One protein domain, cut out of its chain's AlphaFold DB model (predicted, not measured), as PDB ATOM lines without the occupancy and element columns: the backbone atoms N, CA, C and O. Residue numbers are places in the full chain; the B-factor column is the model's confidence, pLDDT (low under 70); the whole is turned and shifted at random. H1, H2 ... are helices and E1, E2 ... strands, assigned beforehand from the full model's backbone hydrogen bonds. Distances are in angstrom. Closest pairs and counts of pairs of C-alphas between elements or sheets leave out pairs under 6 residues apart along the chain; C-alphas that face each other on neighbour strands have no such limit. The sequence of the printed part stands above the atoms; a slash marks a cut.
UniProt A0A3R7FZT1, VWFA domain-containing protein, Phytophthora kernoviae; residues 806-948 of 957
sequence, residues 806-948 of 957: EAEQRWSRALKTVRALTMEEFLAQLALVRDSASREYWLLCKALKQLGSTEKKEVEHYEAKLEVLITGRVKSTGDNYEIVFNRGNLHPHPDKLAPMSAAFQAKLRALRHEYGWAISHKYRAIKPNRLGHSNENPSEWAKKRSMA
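AT A GLANCE: This is residues 806 to 948 of the 957 residues of the protein "VWFA domain-containing protein" of Phytophthora kernoviae (UniProt A0A3R7FZT1). A short helix, H4, lies near the middle, with H2, H3, H5 and a tiny two-strand hairpin, E1 and E2, around it, while H1 packs on H3 at one end. A long unnamed stretch, residues 915 to 939, leads away to the last helix, H6, which is apart from the other named elements. The printed part has 143 residues, with six named helices and two named strands in the order H1 H2 H3 H4 E1 E2 H5 H6; the sheet, E1 - E2, is antiparallel, and the class is mostly helix. The whole is compact, with a radius of gyration of the C-alphas of 15.7 A and spans of 46 by 40 by 29 A.

HOW THE PARTS SIT: H1, residues 806 to 818, touches H2, residues 823 to 830, with its residues 817 to 818 alone; the closest C-alphas are those of Thr 817 and Phe 826, 5.8 A apart. This helical hairpin has a shallow tilt of 25 degrees, opposite ways. H1 touches H3, residues 839 to 853, at a steep tilt of 57 degrees, the same way; the closest C-alphas, of Ala 814 and Leu 844, are 5.1 A apart. H3 and H4, residues 862 to 871, form a helical hairpin and only just touch, with 3 pairs of C-alphas within 8 A, through residues 845 to 848 of H3 alone; the closest are Cys 845 and Leu 869, 7.7 A. Their tilt of 34.9 degrees, opposite ways, is shallow, only just short of steep. H2 and H4 also only just touch, with 3 pairs within 8 A, the closest C-alphas being those of Met 823 and Lys 865, 7.2 A apart. E1, residues 873 to 875, and E2, residues 881 to 883, form a hairpin, with N 874 and O 882 at 3.0 A and N 882 and O 874 at 2.8 A, within hydrogen-bond range. H5, residues 902 to 914, is close to H4 but not clearly touching; C-alphas 863 and 904, the closest, are 7.1 A apart. H6, residues 940 to 946, is apart from H5. In all six helices every O i to N i+4 pair is within hydrogen-bond range.

IN THESE COORDINATES: H1 begins at C-alpha 806 (146.679, 214.448, 169.188) and is 18.5 A long. H3 is 21.1 A, H4 14.2 A and H5 18.5 A long. H6 ends at C-alpha 946 (166.786, 191.765, 183.597).

THE WHOLE: The C-alphas farthest apart, of Lys 856 and Ile 926, are 48.0 A apart. The printed part has no cut. The links E2 to H5 and H5 to H6 are long. Mean pLDDT of the printed part is 76.1; 44 residues are under 70, among them 918 to 931 and 941 to 948.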
ATOM      1  N   GLU A 806     146.908 215.632 168.362       85.00
ATOM      2  CA  GLU A 806     146.679 214.448 169.188       85.00
ATOM      3  C   GLU A 806     147.787 214.209 170.224       85.00
ATOM      4  O   GLU A 806     147.515 213.728 171.326       85.00
ATOM      5  N   ALA A 807     149.055 214.449 169.878       85.31
ATOM      6  CA  ALA A 807     150.157 214.303 170.824       85.31
ATOM      7  C   ALA A 807     150.112 215.393 171.900       85.31
ATOM      8  O   ALA A 807     150.319 215.077 173.073       85.31
ATOM      9  N   GLU A 808     149.774 216.625 171.524       86.81
ATOM     10  CA  GLU A 808     149.660 217.754 172.447       86.81
ATOM     11  C   GLU A 808     148.453 217.594 173.388       86.81
ATOM     12  O   GLU A 808     148.588 217.742 174.599       86.81
ATOM     13  N   GLN A 809     147.297 217.139 172.894       85.19
ATOM     14  CA  GLN A 809     146.148 216.806 173.744       85.19
ATOM     15  C   GLN A 809     146.463 215.673 174.734       85.19
ATOM     16  O   GLN A 809     145.967 215.675 175.863       85.19
ATOM     17  N   ARG A 810     147.258 214.671 174.327       86.56
ATOM     18  CA  ARG A 810     147.725 213.603 175.233       86.56
ATOM     19  C   ARG A 810     148.684 214.160 176.287       86.56
ATOM     20  O   ARG A 810     148.597 213.767 177.448       86.56
ATOM     21  N   TRP A 811     149.569 215.074 175.899       86.81
ATOM     22  CA  TRP A 811     150.481 215.766 176.806       86.81
ATOM     23  C   TRP A 811     149.736 216.653 177.818       86.81
ATOM     24  O   TRP A 811     149.950 216.511 179.021       86.81
ATOM     25  N   SER A 812     148.778 217.460 177.363       84.62
ATOM     26  CA  SER A 812     147.900 218.280 178.206       84.62
ATOM     27  C   SER A 812     147.093 217.426 179.194       84.62
ATOM     28  O   SER A 812     147.047 217.714 180.392       84.62
ATOM     29  N   ARG A 813     146.552 216.281 178.747       85.06
ATOM     30  CA  ARG A 813     145.911 215.293 179.637       85.06
ATOM     31  C   ARG A 813     146.867 214.750 180.700       85.06
ATOM     32  O   ARG A 813     146.463 214.615 181.857       85.06
ATOM     33  N   ALA A 814     148.117 214.461 180.340       87.38
ATOM     34  CA  ALA A 814     149.125 214.011 181.297       87.38
ATOM     35  C   ALA A 814     149.453 215.103 182.331       87.38
ATOM     36  O   ALA A 814     149.435 214.821 183.529       87.38
ATOM     37  N   LEU A 815     149.656 216.355 181.902       85.75
ATOM     38  CA  LEU A 815     149.863 217.500 182.798       85.75
ATOM     39  C   LEU A 815     148.676 217.705 183.749       85.75
ATOM     40  O   LEU A 815     148.879 217.832 184.956       85.75
ATOM     41  N   LYS A 816     147.437 217.663 183.238       85.81
ATOM     42  CA  LYS A 816     146.213 217.775 184.048       85.81
ATOM     43  C   LYS A 816     146.106 216.659 185.084       85.81
ATOM     44  O   LYS A 816     145.748 216.915 186.226       85.81
ATOM     45  N   THR A 817     146.450 215.432 184.695       87.25
ATOM     46  CA  THR A 817     146.437 214.276 185.600       87.25
ATOM     47  C   THR A 817     147.461 214.451 186.719       87.25
ATOM     48  O   THR A 817     147.135 214.266 187.887       87.25
ATOM     49  N   VAL A 818     148.684 214.882 186.400       86.44
ATOM     50  CA  VAL A 818     149.722 215.153 187.409       86.44
ATOM     51  C   VAL A 818     149.325 216.304 188.343       86.44
ATOM     52  O   VAL A 818     149.578 216.226 189.547       86.44
ATOM     53  N   ARG A 819     148.652 217.336 187.821       85.94
ATOM     54  CA  ARG A 819     148.146 218.496 188.575       85.94
ATOM     55  C   ARG A 819     146.827 218.257 189.322       85.94
ATOM     56  O   ARG A 819     146.337 219.193 189.941       85.94
ATOM     57  N   ALA A 820     146.257 217.048 189.300       86.00
ATOM     58  CA  ALA A 820     145.045 216.734 190.065       86.00
ATOM     59  C   ALA A 820     145.215 217.121 191.546       86.00
ATOM     60  O   ALA A 820     146.254 216.819 192.135       86.00
ATOM     61  N   LEU A 821     144.232 217.794 192.141       84.19
ATOM     62  CA  LEU A 821     144.361 218.325 193.507       84.19
ATOM     63  C   LEU A 821     144.326 217.190 194.538       84.19
ATOM     64  O   LEU A 821     145.053 217.192 195.525       84.19
ATOM     65  N   THR A 822     143.541 216.148 194.265       87.56
ATOM     66  CA  THR A 822     143.409 215.003 195.170       87.56
ATOM     67  C   THR A 822     144.112 213.758 194.637       87.56
ATOM     68  O   THR A 822     144.263 213.546 193.429       87.56
ATOM     69  N   MET A 823     144.528 212.883 195.558       86.12
ATOM     70  CA  MET A 823     145.017 211.554 195.189       86.12
ATOM     71  C   MET A 823     143.915 210.696 194.554       86.12
ATOM     72  O   MET A 823     144.217 209.926 193.653       86.12
ATOM     73  N   GLU A 824     142.651 210.842 194.956       86.00
ATOM     74  CA  GLU A 824     141.534 210.072 194.387       86.00
ATOM     75  C   GLU A 824     141.336 210.353 192.891       86.00
ATOM     76  O   GLU A 824     141.248 209.421 192.090       86.00
ATOM     77  N   GLU A 825     141.361 211.626 192.489       86.06
ATOM     78  CA  GLU A 825     141.275 212.033 191.081       86.06
ATOM     79  C   GLU A 825     142.458 211.513 190.259       86.06
ATOM     80  O   GLU A 825     142.279 211.009 189.146       86.06
ATOM     81  N   PHE A 826     143.670 211.600 190.815       88.75
ATOM     82  CA  PHE A 826     144.871 211.067 190.180       88.75
ATOM     83  C   PHE A 826     144.768 209.553 189.958       88.75
ATOM     84  O   PHE A 826     145.047 209.068 188.861       88.75
ATOM     85  N   LEU A 827     144.334 208.808 190.978       87.56
ATOM     86  CA  LEU A 827     144.180 207.354 190.924       87.56
ATOM     87  C   LEU A 827     143.093 206.934 189.929       87.56
ATOM     88  O   LEU A 827     143.309 205.994 189.165       87.56
ATOM     89  N   ALA A 828     141.967 207.653 189.877       84.94
ATOM     90  CA  ALA A 828     140.888 207.392 188.928       84.94
ATOM     91  C   ALA A 828     141.350 207.537 187.468       84.94
ATOM     92  O   ALA A 828     141.012 206.707 186.625       84.94
ATOM     93  N   GLN A 829     142.160 208.558 187.165       85.62
ATOM     94  CA  GLN A 829     142.736 208.744 185.829       85.62
ATOM     95  C   GLN A 829     143.839 207.725 185.529       85.62
ATOM     96  O   GLN A 829     143.927 207.202 184.420       85.62
ATOM     97  N   LEU A 830     144.666 207.399 186.523       85.12
ATOM     98  CA  LEU A 830     145.741 206.426 186.377       85.12
ATOM     99  C   LEU A 830     145.220 205.001 186.148       85.12
ATOM    100  O   LEU A 830     145.837 204.249 185.399       85.12
ATOM    101  N   ALA A 831     144.066 204.644 186.716       82.06
ATOM    102  CA  ALA A 831     143.406 203.358 186.483       82.06
ATOM    103  C   ALA A 831     143.010 203.133 185.007       82.06
ATOM    104  O   ALA A 831     142.852 201.991 184.574       82.06
ATOM    105  N   LEU A 832     142.889 204.205 184.212       80.38
ATOM    106  CA  LEU A 832     142.641 204.131 182.766       80.38
ATOM    107  C   LEU A 832     143.910 203.776 181.964       80.38
ATOM    108  O   LEU A 832     143.820 203.422 180.786       80.38
ATOM    109  N   VAL A 833     145.093 203.850 182.583       78.06
ATOM    110  CA  VAL A 833     146.379 203.518 181.962       78.06
ATOM    111  C   VAL A 833     146.639 202.017 182.091       78.06
ATOM    112  O   VAL A 833     146.733 201.460 183.184       78.06
ATOM    113  N   ARG A 834     146.768 201.340 180.948       66.56
ATOM    114  CA  ARG A 834     146.750 199.872 180.880       66.56
ATOM    115  C   ARG A 834     147.974 199.198 181.510       66.56
ATOM    116  O   ARG A 834     147.827 198.154 182.146       66.56
ATOM    117  N   ASP A 835     149.164 199.756 181.291       68.69
ATOM    118  CA  ASP A 835     150.437 199.234 181.798       68.69
ATOM    119  C   ASP A 835     151.556 200.295 181.758       68.69
ATOM    120  O   ASP A 835     151.410 201.364 181.172       68.69
ATOM    121  N   SER A 836     152.705 199.997 182.373       66.69
ATOM    122  CA  SER A 836     153.862 200.908 182.413       66.69
ATOM    123  C   SER A 836     154.692 200.967 181.121       66.69
ATOM    124  O   SER A 836     155.747 201.600 181.105       66.69
ATOM    125  N   ALA A 837     154.312 200.222 180.081       64.38
ATOM    126  CA  ALA A 837     154.898 200.334 178.748       64.38
ATOM    127  C   ALA A 837     154.064 201.265 177.850       64.38
ATOM    128  O   ALA A 837     154.543 201.670 176.791       64.38
ATOM    129  N   SER A 838     152.853 201.631 178.282       73.19
ATOM    130  CA  SER A 838     151.992 202.558 177.567       73.19
ATOM    131  C   SER A 838     152.636 203.937 177.444       73.19
ATOM    132  O   SER A 838     153.384 204.407 178.308       73.19
ATOM    133  N   ARG A 839     152.325 204.608 176.338       78.81
ATOM    134  CA  ARG A 839     152.826 205.951 176.049       78.81
ATOM    135  C   ARG A 839     152.328 206.961 177.087       78.81
ATOM    136  O   ARG A 839     153.077 207.846 177.480       78.81
ATOM    137  N   GLU A 840     151.097 206.797 177.560       83.31
ATOM    138  CA  GLU A 840     150.447 207.632 178.575       83.31
ATOM    139  C   GLU A 840     151.198 207.586 179.910       83.31
ATOM    140  O   GLU A 840     151.438 208.634 180.504       83.31
ATOM    141  N   TYR A 841     151.654 206.402 180.340       83.69
ATOM    142  CA  TYR A 841     152.490 206.261 181.537       83.69
ATOM    143  C   TYR A 841     153.782 207.083 181.427       83.69
ATOM    144  O   TYR A 841     154.132 207.842 182.331       83.69
ATOM    145  N   TRP A 842     154.476 206.976 180.293       83.88
ATOM    146  CA  TRP A 842     155.715 207.720 180.069       83.88
ATOM    147  C   TRP A 842     155.491 209.231 179.979       83.88
ATOM    148  O   TRP A 842     156.329 209.994 180.463       83.88
ATOM    149  N   LEU A 843     154.358 209.675 179.423       87.12
ATOM    150  CA  LEU A 843     153.973 211.088 179.430       87.12
ATOM    151  C   LEU A 843     153.719 211.601 180.855       87.12
ATOM    152  O   LEU A 843     154.175 212.695 181.174       87.12
ATOM    153  N   LEU A 844     153.088 210.813 181.736       87.62
ATOM    154  CA  LEU A 844     152.904 211.169 183.153       87.62
ATOM    155  C   LEU A 844     154.240 211.292 183.897       87.62
ATOM    156  O   LEU A 844     154.454 212.261 184.627       87.62
ATOM    157  N   CYS A 845     155.170 210.353 183.683       85.19
ATOM    158  CA  CYS A 845     156.517 210.443 184.251       85.19
ATOM    159  C   CYS A 845     157.265 211.683 183.741       85.19
ATOM    160  O   CYS A 845     157.875 212.400 184.530       85.19
ATOM    161  N   LYS A 846     157.183 211.971 182.435       86.62
ATOM    162  CA  LYS A 846     157.794 213.161 181.827       86.62
ATOM    163  C   LYS A 846     157.199 214.461 182.393       86.62
ATOM    164  O   LYS A 846     157.958 215.373 182.706       86.62
ATOM    165  N   ALA A 847     155.880 214.525 182.578       85.88
ATOM    166  CA  ALA A 847     155.184 215.665 183.175       85.88
ATOM    167  C   ALA A 847     155.613 215.911 184.632       85.88
ATOM    168  O   ALA A 847     155.954 217.038 184.990       85.88
ATOM    169  N   LEU A 848     155.682 214.862 185.458       84.88
ATOM    170  CA  LEU A 848     156.191 214.964 186.834       84.88
ATOM    171  C   LEU A 848     157.650 215.409 186.885       84.88
ATOM    172  O   LEU A 848     158.000 216.239 187.718       84.88
ATOM    173  N   LYS A 849     158.496 214.896 185.986       85.50
ATOM    174  CA  LYS A 849     159.901 215.304 185.894       85.50
ATOM    175  C   LYS A 849     160.042 216.795 185.616       85.50
ATOM    176  O   LYS A 849     160.826 217.458 186.284       85.50
ATOM    177  N   GLN A 850     159.282 217.301 184.644       81.62
ATOM    178  CA  GLN A 850     159.297 218.712 184.268       81.62
ATOM    179  C   GLN A 850     158.843 219.591 185.437       81.62
ATOM    180  O   GLN A 850     159.590 220.473 185.852       81.62
ATOM    181  N   LEU A 851     157.685 219.286 186.028       78.38
ATOM    182  CA  LEU A 851     157.114 220.062 187.133       78.38
ATOM    183  C   LEU A 851     157.936 219.970 188.429       78.38
ATOM    184  O   LEU A 851     157.972 220.922 189.200       78.38
ATOM    185  N   GLY A 852     158.616 218.845 188.669       73.38
ATOM    186  CA  GLY A 852     159.491 218.659 189.829       73.38
ATOM    187  C   GLY A 852     160.881 219.286 189.679       73.38
ATOM    188  O   GLY A 852     161.581 219.443 190.676       73.38
ATOM    189  N   SER A 853     161.306 219.613 188.452       69.56
ATOM    190  CA  SER A 853     162.615 220.232 188.166       69.56
ATOM    191  C   SER A 853     162.606 221.758 188.255       69.56
ATOM    192  O   SER A 853     163.634 222.371 188.526       69.56
ATOM    193  N   THR A 854     161.444 222.377 188.062       61.31
ATOM    194  CA  THR A 854     161.219 223.793 188.344       61.31
ATOM    195  C   THR A 854     161.132 223.992 189.858       61.31
ATOM    196  O   THR A 854     160.340 223.319 190.505       61.31
ATOM    197  N   GLU A 855     161.907 224.917 190.440       49.03
ATOM    198  CA  GLU A 855     162.028 225.175 191.899       49.03
ATOM    199  C   GLU A 855     160.713 225.513 192.643       49.03
ATOM    200  O   GLU A 855     160.706 225.778 193.848       49.03
ATOM    201  N   LYS A 856     159.570 225.491 191.959       50.75
ATOM    202  CA  LYS A 856     158.257 225.719 192.544       50.75
ATOM    203  C   LYS A 856     157.623 224.393 192.962       50.75
ATOM    204  O   LYS A 856     157.305 223.544 192.137       50.75
ATOM    205  N   LYS A 857     157.381 224.244 194.268       54.88
ATOM    206  CA  LYS A 857     156.562 223.186 194.891       54.88
ATOM    207  C   LYS A 857     155.079 223.293 194.473       54.88
ATOM    208  O   LYS A 857     154.222 223.532 195.314       54.88
ATOM    209  N   GLU A 858     154.772 223.173 193.185       61.88
ATOM    210  CA  GLU A 858     153.424 223.400 192.631       61.88
ATOM    211  C   GLU A 858     152.573 222.126 192.506       61.88
ATOM    212  O   GLU A 858     151.384 222.211 192.216       61.88
ATOM    213  N   VAL A 859     153.137 220.937 192.740       70.62
ATOM    214  CA  VAL A 859     152.387 219.676 192.616       70.62
ATOM    215  C   VAL A 859     151.986 219.149 193.992       70.62
ATOM    216  O   VAL A 859     152.811 218.607 194.733       70.62
ATOM    217  N   GLU A 860     150.697 219.255 194.325       79.19
ATOM    218  CA  GLU A 860     150.132 218.633 195.526       79.19
ATOM    219  C   GLU A 860     150.325 217.114 195.488       79.19
ATOM    220  O   GLU A 860     150.191 216.473 194.439       79.19
ATOM    221  N   HIS A 861     150.676 216.532 196.635       84.75
ATOM    222  CA  HIS A 861     150.935 215.099 196.775       84.75
ATOM    223  C   HIS A 861     152.005 214.536 195.814       84.75
ATOM    224  O   HIS A 861     151.981 213.344 195.516       84.75
ATOM    225  N   TYR A 862     152.961 215.357 195.350       85.81
ATOM    226  CA  TYR A 862     154.003 214.974 194.382       85.81
ATOM    227  C   TYR A 862     154.661 213.615 194.680       85.81
ATOM    228  O   TYR A 862     154.653 212.723 193.832       85.81
ATOM    229  N   GLU A 863     155.179 213.425 195.897       86.75
ATOM    230  CA  GLU A 863     155.846 212.175 196.285       86.75
ATOM    231  C   GLU A 863     154.867 210.997 196.362       86.75
ATOM    232  O   GLU A 863     155.211 209.898 195.946       86.75
ATOM    233  N   ALA A 864     153.619 211.209 196.791       85.94
ATOM    234  CA  ALA A 864     152.608 210.149 196.819       85.94
ATOM    235  C   ALA A 864     152.173 209.723 195.403       85.94
ATOM    236  O   ALA A 864     152.031 208.532 195.128       85.94
ATOM    237  N   LYS A 865     152.026 210.669 194.468       88.25
ATOM    238  CA  LYS A 865     151.755 210.377 193.048       88.25
ATOM    239  C   LYS A 865     152.918 209.627 192.404       88.25
ATOM    240  O   LYS A 865     152.712 208.657 191.672       88.25
ATOM    241  N   LEU A 866     154.145 210.052 192.707       86.94
ATOM    242  CA  LEU A 866     155.364 209.411 192.229       86.94
ATOM    243  C   LEU A 866     155.531 208.002 192.821       86.94
ATOM    244  O   LEU A 866     155.897 207.085 192.089       86.94
ATOM    245  N   GLU A 867     155.192 207.801 194.101       86.06
ATOM    246  CA  GLU A 867     155.163 206.493 194.770       86.06
ATOM    247  C   GLU A 867     154.259 205.532 194.010       86.06
ATOM    248  O   GLU A 867     154.712 204.466 193.601       86.06
ATOM    249  N   VAL A 868     153.021 205.942 193.733       85.44
ATOM    250  CA  VAL A 868     152.048 205.118 193.011       85.44
ATOM    251  C   VAL A 868     152.533 204.810 191.590       85.44
ATOM    252  O   VAL A 868     152.474 203.657 191.168       85.44
ATOM    253  N   LEU A 869     153.088 205.780 190.850       84.19
ATOM    254  CA  LEU A 869     153.630 205.535 189.500       84.19
ATOM    255  C   LEU A 869     154.830 204.583 189.487       84.19
ATOM    256  O   LEU A 869     155.081 203.890 188.494       84.19
ATOM    257  N   ILE A 870     155.594 204.555 190.572       81.56
ATOM    258  CA  ILE A 870     156.743 203.673 190.741       81.56
ATOM    259  C   ILE A 870     156.296 202.266 191.152       81.56
ATOM    260  O   ILE A 870     156.729 201.284 190.541       81.56
ATOM    261  N   THR A 871     155.434 202.152 192.156       78.69
ATOM    262  CA  THR A 871     155.062 200.873 192.773       78.69
ATOM    263  C   THR A 871     153.891 200.187 192.073       78.69
ATOM    264  O   THR A 871     153.757 198.969 192.168       78.69
ATOM    265  N   GLY A 872     153.061 200.938 191.343       78.38
ATOM    266  CA  GLY A 872     151.789 200.459 190.797       78.38
ATOM    267  C   GLY A 872     150.678 200.336 191.843       78.38
ATOM    268  O   GLY A 872     149.622 199.772 191.546       78.38
ATOM    269  N   ARG A 873     150.925 200.782 193.082       79.00
ATOM    270  CA  ARG A 873     150.111 200.442 194.253       79.00
ATOM    271  C   ARG A 873     149.864 201.644 195.151       79.00
ATOM    272  O   ARG A 873     150.710 202.528 195.253       79.00
ATOM    273  N   VAL A 874     148.730 201.626 195.842       82.19
ATOM    274  CA  VAL A 874     148.386 202.586 196.897       82.19
ATOM    275  C   VAL A 874     148.063 201.834 198.185       82.19
ATOM    276  O   VAL A 874     147.575 200.707 198.146       82.19
ATOM    277  N   LYS A 875     148.367 202.432 199.335       78.69
ATOM    278  CA  LYS A 875     148.072 201.846 200.644       78.69
ATOM    279  C   LYS A 875     146.565 201.938 200.930       78.69
ATOM    280  O   LYS A 875     146.023 203.042 200.954       78.69
ATOM    281  N   SER A 876     145.899 200.805 201.143       75.50
ATOM    282  CA  SER A 876     144.499 200.721 201.568       75.50
ATOM    283  C   SER A 876     144.371 200.878 203.088       75.50
ATOM    284  O   SER A 876     145.348 200.827 203.840       75.50
ATOM    285  N   THR A 877     143.141 201.043 203.573       64.31
ATOM    286  CA  THR A 877     142.839 200.988 205.007       64.31
ATOM    287  C   THR A 877     143.222 199.609 205.570       64.31
ATOM    288  O   THR A 877     142.764 198.583 205.074       64.31
ATOM    289  N   GLY A 878     144.106 199.583 206.578       63.56
ATOM    290  CA  GLY A 878     144.585 198.350 207.229       63.56
ATOM    291  C   GLY A 878     145.963 197.827 206.788       63.56
ATOM    292  O   GLY A 878     146.170 196.622 206.829       63.56
ATOM    293  N   ASP A 879     146.880 198.701 206.356       65.31
ATOM    294  CA  ASP A 879     148.272 198.382 205.959       65.31
ATOM    295  C   ASP A 879     148.453 197.470 204.729       65.31
ATOM    296  O   ASP A 879     149.579 197.195 204.321       65.31
ATOM    297  N   ASN A 880     147.373 197.081 204.056       69.69
ATOM    298  CA  ASN A 880     147.447 196.342 202.797       69.69
ATOM    299  C   ASN A 880     147.641 197.290 201.601       69.69
ATOM    300  O   ASN A 880     147.194 198.431 201.623       69.69
ATOM    301  N   TYR A 881     148.308 196.834 200.537       74.06
ATOM    302  CA  TYR A 881     148.463 197.606 199.296       74.06
ATOM    303  C   TYR A 881     147.480 197.130 198.229       74.06
ATOM    304  O   TYR A 881     147.463 195.951 197.872       74.06
ATOM    305  N   GLU A 882     146.718 198.062 197.664       78.06
ATOM    306  CA  GLU A 882     145.841 197.830 196.522       78.06
ATOM    307  C   GLU A 882     146.582 198.127 195.210       78.06
ATOM    308  O   GLU A 882     147.336 199.099 195.100       78.06
ATOM    309  N   ILE A 883     146.399 197.268 194.204       73.56
ATOM    310  CA  ILE A 883     146.995 197.443 192.875       73.56
ATOM    311  C   ILE A 883     146.092 198.367 192.059       73.56
ATOM    312  O   ILE A 883     144.982 197.986 191.703       73.56
ATOM    313  N   VAL A 884     146.600 199.551 191.723       72.94
ATOM    314  CA  VAL A 884     145.832 200.603 191.033       72.94
ATOM    315  C   VAL A 884     145.957 200.475 189.518       72.94
ATOM    316  O   VAL A 884     144.994 200.661 188.784       72.94
ATOM    317  N   PHE A 885     147.147 200.128 189.029       69.88
ATOM    318  CA  PHE A 885     147.380 199.861 187.613       69.88
ATOM    319  C   PHE A 885     148.447 198.778 187.470       69.88
ATOM    320  O   PHE A 885     149.376 198.662 188.276       69.88
ATOM    321  N   ASN A 886     148.277 197.909 186.474       59.62
ATOM    322  CA  ASN A 886     149.003 196.647 186.433       59.62
ATOM    323  C   ASN A 886     150.468 196.859 186.036       59.62
ATOM    324  O   ASN A 886     150.816 196.977 184.858       59.62
ATOM    325  N   ARG A 887     151.342 196.862 187.042       62.16
ATOM    326  CA  ARG A 887     152.786 196.840 186.866       62.16
ATOM    327  C   ARG A 887     153.330 195.525 187.397       62.16
ATOM    328  O   ARG A 887     153.335 195.278 188.597       62.16
ATOM    329  N   GLY A 888     153.834 194.690 186.496       54.59
ATOM    330  CA  GLY A 888     154.442 193.422 186.892       54.59
ATOM    331  C   GLY A 888     155.688 193.571 187.773       54.59
ATOM    332  O   GLY A 888     155.972 192.624 188.488       54.59
ATOM    333  N   ASN A 889     156.426 194.701 187.734       59.84
ATOM    334  CA  ASN A 889     157.711 194.909 188.445       59.84
ATOM    335  C   ASN A 889     158.029 196.420 188.673       59.84
ATOM    336  O   ASN A 889     157.593 197.250 187.866       59.84
ATOM    337  N   LEU A 890     158.858 196.787 189.672       64.75
ATOM    338  CA  LEU A 890     159.304 198.172 190.012       64.75
ATOM    339  C   LEU A 890     160.304 198.782 189.014       64.75
ATOM    340  O   LEU A 890     161.230 198.086 188.605       64.75
ATOM    341  N   HIS A 891     160.167 200.061 188.627       68.56
ATOM    342  CA  HIS A 891     161.111 200.709 187.689       68.56
ATOM    343  C   HIS A 891     162.562 200.605 188.192       68.56
ATOM    344  O   HIS A 891     162.787 201.051 189.300       68.56
ATOM    345  N   PRO A 892     163.552 200.117 187.427       66.38
ATOM    346  CA  PRO A 892     164.902 199.884 187.963       66.38
ATOM    347  C   PRO A 892     165.622 201.173 188.415       66.38
ATOM    348  O   PRO A 892     166.382 201.184 189.374       66.38
ATOM    349  N   HIS A 893     165.318 202.315 187.791       74.25
ATOM    350  CA  HIS A 893     165.942 203.605 188.117       74.25
ATOM    351  C   HIS A 893     164.890 204.690 188.401       74.25
ATOM    352  O   HIS A 893     164.435 205.356 187.468       74.25
ATOM    353  N   PRO A 894     164.393 204.822 189.635       76.44
ATOM    354  CA  PRO A 894     163.316 205.762 189.984       76.44
ATOM    355  C   PRO A 894     163.776 207.210 189.984       76.44
ATOM    356  O   PRO A 894     163.032 208.089 189.568       76.44
ATOM    357  N   ASP A 895     165.020 207.432 190.393       74.75
ATOM    358  CA  ASP A 895     165.752 208.691 190.265       74.75
ATOM    359  C   ASP A 895     165.733 209.254 188.847       74.75
ATOM    360  O   ASP A 895     165.661 210.465 188.656       74.75
ATOM    361  N   LYS A 896     165.788 208.387 187.831       76.19
ATOM    362  CA  LYS A 896     165.778 208.827 186.431       76.19
ATOM    363  C   LYS A 896     164.397 209.314 185.985       76.19
ATOM    364  O   LYS A 896     164.320 210.069 185.004       76.19
ATOM    365  N   LEU A 897     163.330 208.897 186.681       75.25
ATOM    366  CA  LEU A 897     161.948 209.242 186.346       75.25
ATOM    367  C   LEU A 897     161.615 210.681 186.718       75.25
ATOM    368  O   LEU A 897     161.060 211.376 185.879       75.25
ATOM    369  N   ALA A 898     161.952 211.130 187.926       79.25
ATOM    370  CA  ALA A 898     161.702 212.497 188.376       79.25
ATOM    371  C   ALA A 898     162.589 212.846 189.591       79.25
ATOM    372  O   ALA A 898     163.073 211.930 190.256       79.25
ATOM    373  N   PRO A 899     162.803 214.137 189.913       81.81
ATOM    374  CA  PRO A 899     163.498 214.549 191.138       81.81
ATOM    375  C   PRO A 899     162.794 214.019 192.399       81.81
ATOM    376  O   PRO A 899     161.565 214.008 192.458       81.81
ATOM    377  N   MET A 900     163.551 213.582 193.411       83.56
ATOM    378  CA  MET A 900     163.027 212.968 194.645       83.56
ATOM    379  C   MET A 900     163.831 213.419 195.863       83.56
ATOM    380  O   MET A 900     165.051 213.557 195.769       83.56
ATOM    381  N   SER A 901     163.182 213.580 197.019       85.19
ATOM    382  CA  SER A 901     163.892 213.850 198.272       85.19
ATOM    383  C   SER A 901     164.614 212.603 198.800       85.19
ATOM    384  O   SER A 901     164.189 211.468 198.570       85.19
ATOM    385  N   ALA A 902     165.693 212.799 199.563       82.75
ATOM    386  CA  ALA A 902     166.421 211.696 200.197       82.75
ATOM    387  C   ALA A 902     165.535 210.892 201.173       82.75
ATOM    388  O   ALA A 902     165.627 209.665 201.231       82.75
ATOM    389  N   ALA A 903     164.633 211.570 201.892       84.06
ATOM    390  CA  ALA A 903     163.676 210.936 202.797       84.06
ATOM    391  C   ALA A 903     162.691 210.029 202.040       84.06
ATOM    392  O   ALA A 903     162.432 208.899 202.455       84.06
ATOM    393  N   PHE A 904     162.197 210.484 200.888       85.94
ATOM    394  CA  PHE A 904     161.302 209.692 200.053       85.94
ATOM    395  C   PHE A 904     162.008 208.514 199.375       85.94
ATOM    396  O   PHE A 904     161.461 207.413 199.320       85.94
ATOM    397  N   GLN A 905     163.260 208.690 198.943       85.25
ATOM    398  CA  GLN A 905     164.084 207.574 198.471       85.25
ATOM    399  C   GLN A 905     164.271 206.503 199.558       85.25
ATOM    400  O   GLN A 905     164.159 205.315 199.259       85.25
ATOM    401  N   ALA A 906     164.511 206.900 200.813       83.75
ATOM    402  CA  ALA A 906     164.615 205.970 201.938       83.75
ATOM    403  C   ALA A 906     163.284 205.249 202.220       83.75
ATOM    404  O   ALA A 906     163.278 204.031 202.404       83.75
ATOM    405  N   LYS A 907     162.151 205.966 202.163       85.44
ATOM    406  CA  LYS A 907     160.804 205.382 202.284       85.44
ATOM    407  C   LYS A 907     160.555 204.316 201.214       85.44
ATOM    408  O   LYS A 907     160.139 203.208 201.531       85.44
ATOM    409  N   LEU A 908     160.858 204.621 199.954       83.50
ATOM    410  CA  LEU A 908     160.697 203.680 198.844       83.50
ATOM    411  C   LEU A 908     161.589 202.438 198.983       83.50
ATOM    412  O   LEU A 908     161.160 201.344 198.617       83.50
ATOM    413  N   ARG A 909     162.803 202.582 199.533       82.56
ATOM    414  CA  ARG A 909     163.668 201.437 199.864       82.56
ATOM    415  C   ARG A 909     163.053 200.562 200.951       82.56
ATOM    416  O   ARG A 909     162.985 199.351 200.769       82.56
ATOM    417  N   ALA A 910     162.565 201.162 202.036       82.44
ATOM    418  CA  ALA A 910     161.911 200.426 203.117       82.44
ATOM    419  C   ALA A 910     160.702 199.627 202.603       82.44
ATOM    420  O   ALA A 910     160.617 198.428 202.852       82.44
ATOM    421  N   LEU A 911     159.848 200.251 201.781       81.00
ATOM    422  CA  LEU A 911     158.703 199.583 201.152       81.00
ATOM    423  C   LEU A 911     159.121 198.433 200.230       81.00
ATOM    424  O   LEU A 911     158.501 197.374 200.228       81.00
ATOM    425  N   ARG A 912     160.200 198.594 199.458       80.62
ATOM    426  CA  ARG A 912     160.725 197.495 198.640       80.62
ATOM    427  C   ARG A 912     161.121 196.287 199.501       80.62
ATOM    428  O   ARG A 912     160.807 195.163 199.108       80.62
ATOM    429  N   HIS A 913     161.804 196.510 200.628       78.88
ATOM    430  CA  HIS A 913     162.251 195.439 201.527       78.88
ATOM    431  C   HIS A 913     161.089 194.765 202.258       78.88
ATOM    432  O   HIS A 913     161.005 193.541 202.252       78.88
ATOM    433  N   GLU A 914     160.183 195.553 202.838       80.31
ATOM    434  CA  GLU A 914     159.038 195.071 203.621       80.31
ATOM    435  C   GLU A 914     158.149 194.110 202.818       80.31
ATOM    436  O   GLU A 914     157.694 193.097 203.341       80.31
ATOM    437  N   TYR A 915     157.961 194.381 201.522       75.62
ATOM    438  CA  TYR A 915     157.058 193.608 200.668       75.62
ATOM    439  C   TYR A 915     157.762 192.691 199.654       75.62
ATOM    440  O   TYR A 915     157.099 192.123 198.781       75.62
ATOM    441  N   GLY A 916     159.091 192.545 199.731       72.62
ATOM    442  CA  GLY A 916     159.860 191.605 198.901       72.62
ATOM    443  C   GLY A 916     159.685 191.805 197.390       72.62
ATOM    444  O   GLY A 916     159.581 190.837 196.633       72.62
ATOM    445  N   TRP A 917     159.580 193.053 196.928       76.19
ATOM    446  CA  TRP A 917     159.280 193.349 195.525       76.19
ATOM    447  C   TRP A 917     160.464 193.044 194.598       76.19
ATOM    448  O   TRP A 917     161.566 193.559 194.783       76.19
ATOM    449  N   ALA A 918     160.214 192.246 193.555       68.44
ATOM    450  CA  ALA A 918     161.228 191.884 192.568       68.44
ATOM    451  C   ALA A 918     161.652 193.087 191.703       68.44
ATOM    452  O   ALA A 918     160.821 193.851 191.200       68.44
ATOM    453  N   ILE A 919     162.967 193.218 191.514       66.25
ATOM    454  CA  ILE A 919     163.605 194.263 190.696       66.25
ATOM    455  C   ILE A 919     163.743 193.801 189.237       66.25
ATOM    456  O   ILE A 919     163.600 194.591 188.301       66.25
ATOM    457  N   SER A 920     163.957 192.496 189.039       65.25
ATOM    458  CA  SER A 920     164.039 191.856 187.727       65.25
ATOM    459  C   SER A 920     162.656 191.541 187.162       65.25
ATOM    460  O   SER A 920     161.700 191.278 187.895       65.25
ATOM    461  N   HIS A 921     162.524 191.575 185.833       66.94
ATOM    462  CA  HIS A 921     161.242 191.281 185.206       66.94
ATOM    463  C   HIS A 921     160.936 189.778 185.243       66.94
ATOM    464  O   HIS A 921     161.643 189.000 184.606       66.94
ATOM    465  N   LYS A 922     159.847 189.374 185.914       63.12
ATOM    466  CA  LYS A 922     159.293 188.009 185.835       63.12
ATOM    467  C   LYS A 922     157.938 187.980 185.115       63.12
ATOM    468  O   LYS A 922     156.983 188.637 185.532       63.12
ATOM    469  N   TYR A 923     157.849 187.184 184.052       65.69
ATOM    470  CA  TYR A 923     156.598 186.777 183.413       65.69
ATOM    471  C   TYR A 923     155.878 185.712 184.256       65.69
ATOM    472  O   TYR A 923     156.471 185.054 185.117       65.69
ATOM    473  N   ARG A 924     154.582 185.504 183.995       66.75
ATOM    474  CA  ARG A 924     153.803 184.435 184.642       66.75
ATOM    475  C   ARG A 924     154.393 183.069 184.276       66.75
ATOM    476  O   ARG A 924     154.603 182.794 183.101       66.75
ATOM    477  N   ALA A 925     154.592 182.212 185.276       61.72
ATOM    478  CA  ALA A 925     155.377 180.976 185.171       61.72
ATOM    479  C   ALA A 925     154.859 179.921 184.169       61.72
ATOM    480  O   ALA A 925     155.567 178.963 183.904       61.72
ATOM    481  N   ILE A 926     153.637 180.059 183.638       58.84
ATOM    482  CA  ILE A 926     152.951 178.964 182.921       58.84
ATOM    483  C   ILE A 926     152.313 179.431 181.596       58.84
ATOM    484  O   ILE A 926     151.847 178.617 180.805       58.84
ATOM    485  N   LYS A 927     152.279 180.740 181.303       66.12
ATOM    486  CA  LYS A 927     151.613 181.243 180.090       66.12
ATOM    487  C   LYS A 927     152.375 182.408 179.458       66.12
ATOM    488  O   LYS A 927     152.536 183.430 180.133       66.12
ATOM    489  N   PRO A 928     152.777 182.301 178.175       67.00
ATOM    490  CA  PRO A 928     153.260 183.444 177.417       67.00
ATOM    491  C   PRO A 928     152.211 184.557 177.412       67.00
ATOM    492  O   PRO A 928     151.000 184.304 177.438       67.00
ATOM    493  N   ASN A 929     152.659 185.809 177.394       68.00
ATOM    494  CA  ASN A 929     151.744 186.931 177.231       68.00
ATOM    495  C   ASN A 929     151.122 186.924 175.816       68.00
ATOM    496  O   ASN A 929     151.468 186.110 174.962       68.00
ATOM    497  N   ARG A 930     150.196 187.850 175.543       59.59
ATOM    498  CA  ARG A 930     149.509 187.944 174.236       59.59
ATOM    499  C   ARG A 930     150.443 188.153 173.032       59.59
ATOM    500  O   ARG A 930     150.002 187.953 171.911       59.59
ATOM    501  N   LEU A 931     151.694 188.550 173.266       63.69
ATOM    502  CA  LEU A 931     152.729 188.766 172.252       63.69
ATOM    503  C   LEU A 931     153.738 187.601 172.192       63.69
ATOM    504  O   LEU A 931     154.756 187.706 171.521       63.69
ATOM    505  N   GLY A 932     153.476 186.499 172.905       72.12
ATOM    506  CA  GLY A 932     154.320 185.302 172.904       72.12
ATOM    507  C   GLY A 932     155.533 185.356 173.838       72.12
ATOM    508  O   GLY A 932     156.326 184.419 173.838       72.12
ATOM    509  N   HIS A 933     155.685 186.398 174.661       75.50
ATOM    510  CA  HIS A 933     156.820 186.515 175.582       75.50
ATOM    511  C   HIS A 933     156.587 185.758 176.893       75.50
ATOM    512  O   HIS A 933     155.511 185.848 177.494       75.50
ATOM    513  N   SER A 934     157.614 185.049 177.356       77.38
ATOM    514  CA  SER A 934     157.636 184.253 178.590       77.38
ATOM    515  C   SER A 934     158.965 184.448 179.329       77.38
ATOM    516  O   SER A 934     159.841 185.170 178.854       77.38
ATOM    517  N   ASN A 935     159.143 183.795 180.483       71.81
ATOM    518  CA  ASN A 935     160.441 183.792 181.173       71.81
ATOM    519  C   ASN A 935     161.549 183.128 180.335       71.81
ATOM    520  O   ASN A 935     162.709 183.492 180.475       71.81
ATOM    521  N   GLU A 936     161.185 182.196 179.451       76.06
ATOM    522  CA  GLU A 936     162.102 181.475 178.556       76.06
ATOM    523  C   GLU A 936     162.383 182.259 177.262       76.06
ATOM    524  O   GLU A 936     163.465 182.150 176.693       76.06
ATOM    525  N   ASN A 937     161.434 183.097 176.818       76.81
ATOM    526  CA  ASN A 937     161.589 183.996 175.671       76.81
ATOM    527  C   ASN A 937     161.173 185.442 176.020       76.81
ATOM    528  O   ASN A 937     160.086 185.897 175.630       76.81
ATOM    529  N   PRO A 938     162.001 186.172 176.790       72.31
ATOM    530  CA  PRO A 938     161.670 187.521 177.238       72.31
ATOM    531  C   PRO A 938     161.712 188.537 176.085       72.31
ATOM    532  O   PRO A 938     162.519 188.416 175.161       72.31
ATOM    533  N   SER A 939     160.873 189.577 176.148       71.69
ATOM    534  CA  SER A 939     160.934 190.700 175.197       71.69
ATOM    535  C   SER A 939     162.246 191.477 175.334       71.69
ATOM    536  O   SER A 939     162.881 191.428 176.386       71.69
ATOM    537  N   GLU A 940     162.648 192.254 174.322       70.44
ATOM    538  CA  GLU A 940     163.850 193.104 174.425       70.44
ATOM    539  C   GLU A 940     163.816 194.047 175.632       70.44
ATOM    540  O   GLU A 940     164.825 194.236 176.306       70.44
ATOM    541  N   TRP A 941     162.648 194.611 175.942       69.56
ATOM    542  CA  TRP A 941     162.467 195.455 177.120       69.56
ATOM    543  C   TRP A 941     162.673 194.672 178.426       69.56
ATOM    544  O   TRP A 941     163.337 195.164 179.338       69.56
ATOM    545  N   ALA A 942     162.159 193.439 178.516       66.06
ATOM    546  CA  ALA A 942     162.370 192.578 179.677       66.06
ATOM    547  C   ALA A 942     163.825 192.097 179.777       66.06
ATOM    548  O   ALA A 942     164.361 192.062 180.877       66.06
ATOM    549  N   LYS A 943     164.491 191.818 178.648       67.31
ATOM    550  CA  LYS A 943     165.928 191.508 178.581       67.31
ATOM    551  C   LYS A 943     166.769 192.682 179.071       67.31
ATOM    552  O   LYS A 943     167.551 192.498 179.990       67.31
ATOM    553  N   LYS A 944     166.562 193.897 178.545       67.56
ATOM    554  CA  LYS A 944     167.272 195.113 178.997       67.56
ATOM    555  C   LYS A 944     167.088 195.374 180.492       67.56
ATOM    556  O   LYS A 944     168.008 195.833 181.150       67.56
ATOM    557  N   ARG A 945     165.908 195.066 181.032       65.00
ATOM    558  CA  ARG A 945     165.588 195.243 182.451       65.00
ATOM    559  C   ARG A 945     166.144 194.139 183.352       65.00
ATOM    560  O   ARG A 945     166.517 194.432 184.477       65.00
ATOM    561  N   SER A 946     166.197 192.898 182.873       60.72
ATOM    562  CA  SER A 946     166.786 191.765 183.597       60.72
ATOM    563  C   SER A 946     168.311 191.677 183.444       60.72
ATOM    564  O   SER A 946     168.943 191.005 184.247       60.72
ATOM    565  N   MET A 947     168.891 192.356 182.446       56.28
ATOM    566  CA  MET A 947     170.342 192.512 182.237       56.28
ATOM    567  C   MET A 947     170.884 193.864 182.735       56.28
ATOM    568  O   MET A 947     172.049 194.174 182.513       56.28
ATOM    569  N   ALA A 948     170.062 194.688 183.392       58.72
ATOM    570  CA  ALA A 948     170.553 195.842 184.137       58.72
ATOM    571  C   ALA A 948     171.185 195.307 185.431       58.72
ATOM    572  O   ALA A 948     170.462 194.859 186.313       58.72
TER     573      ALA A 948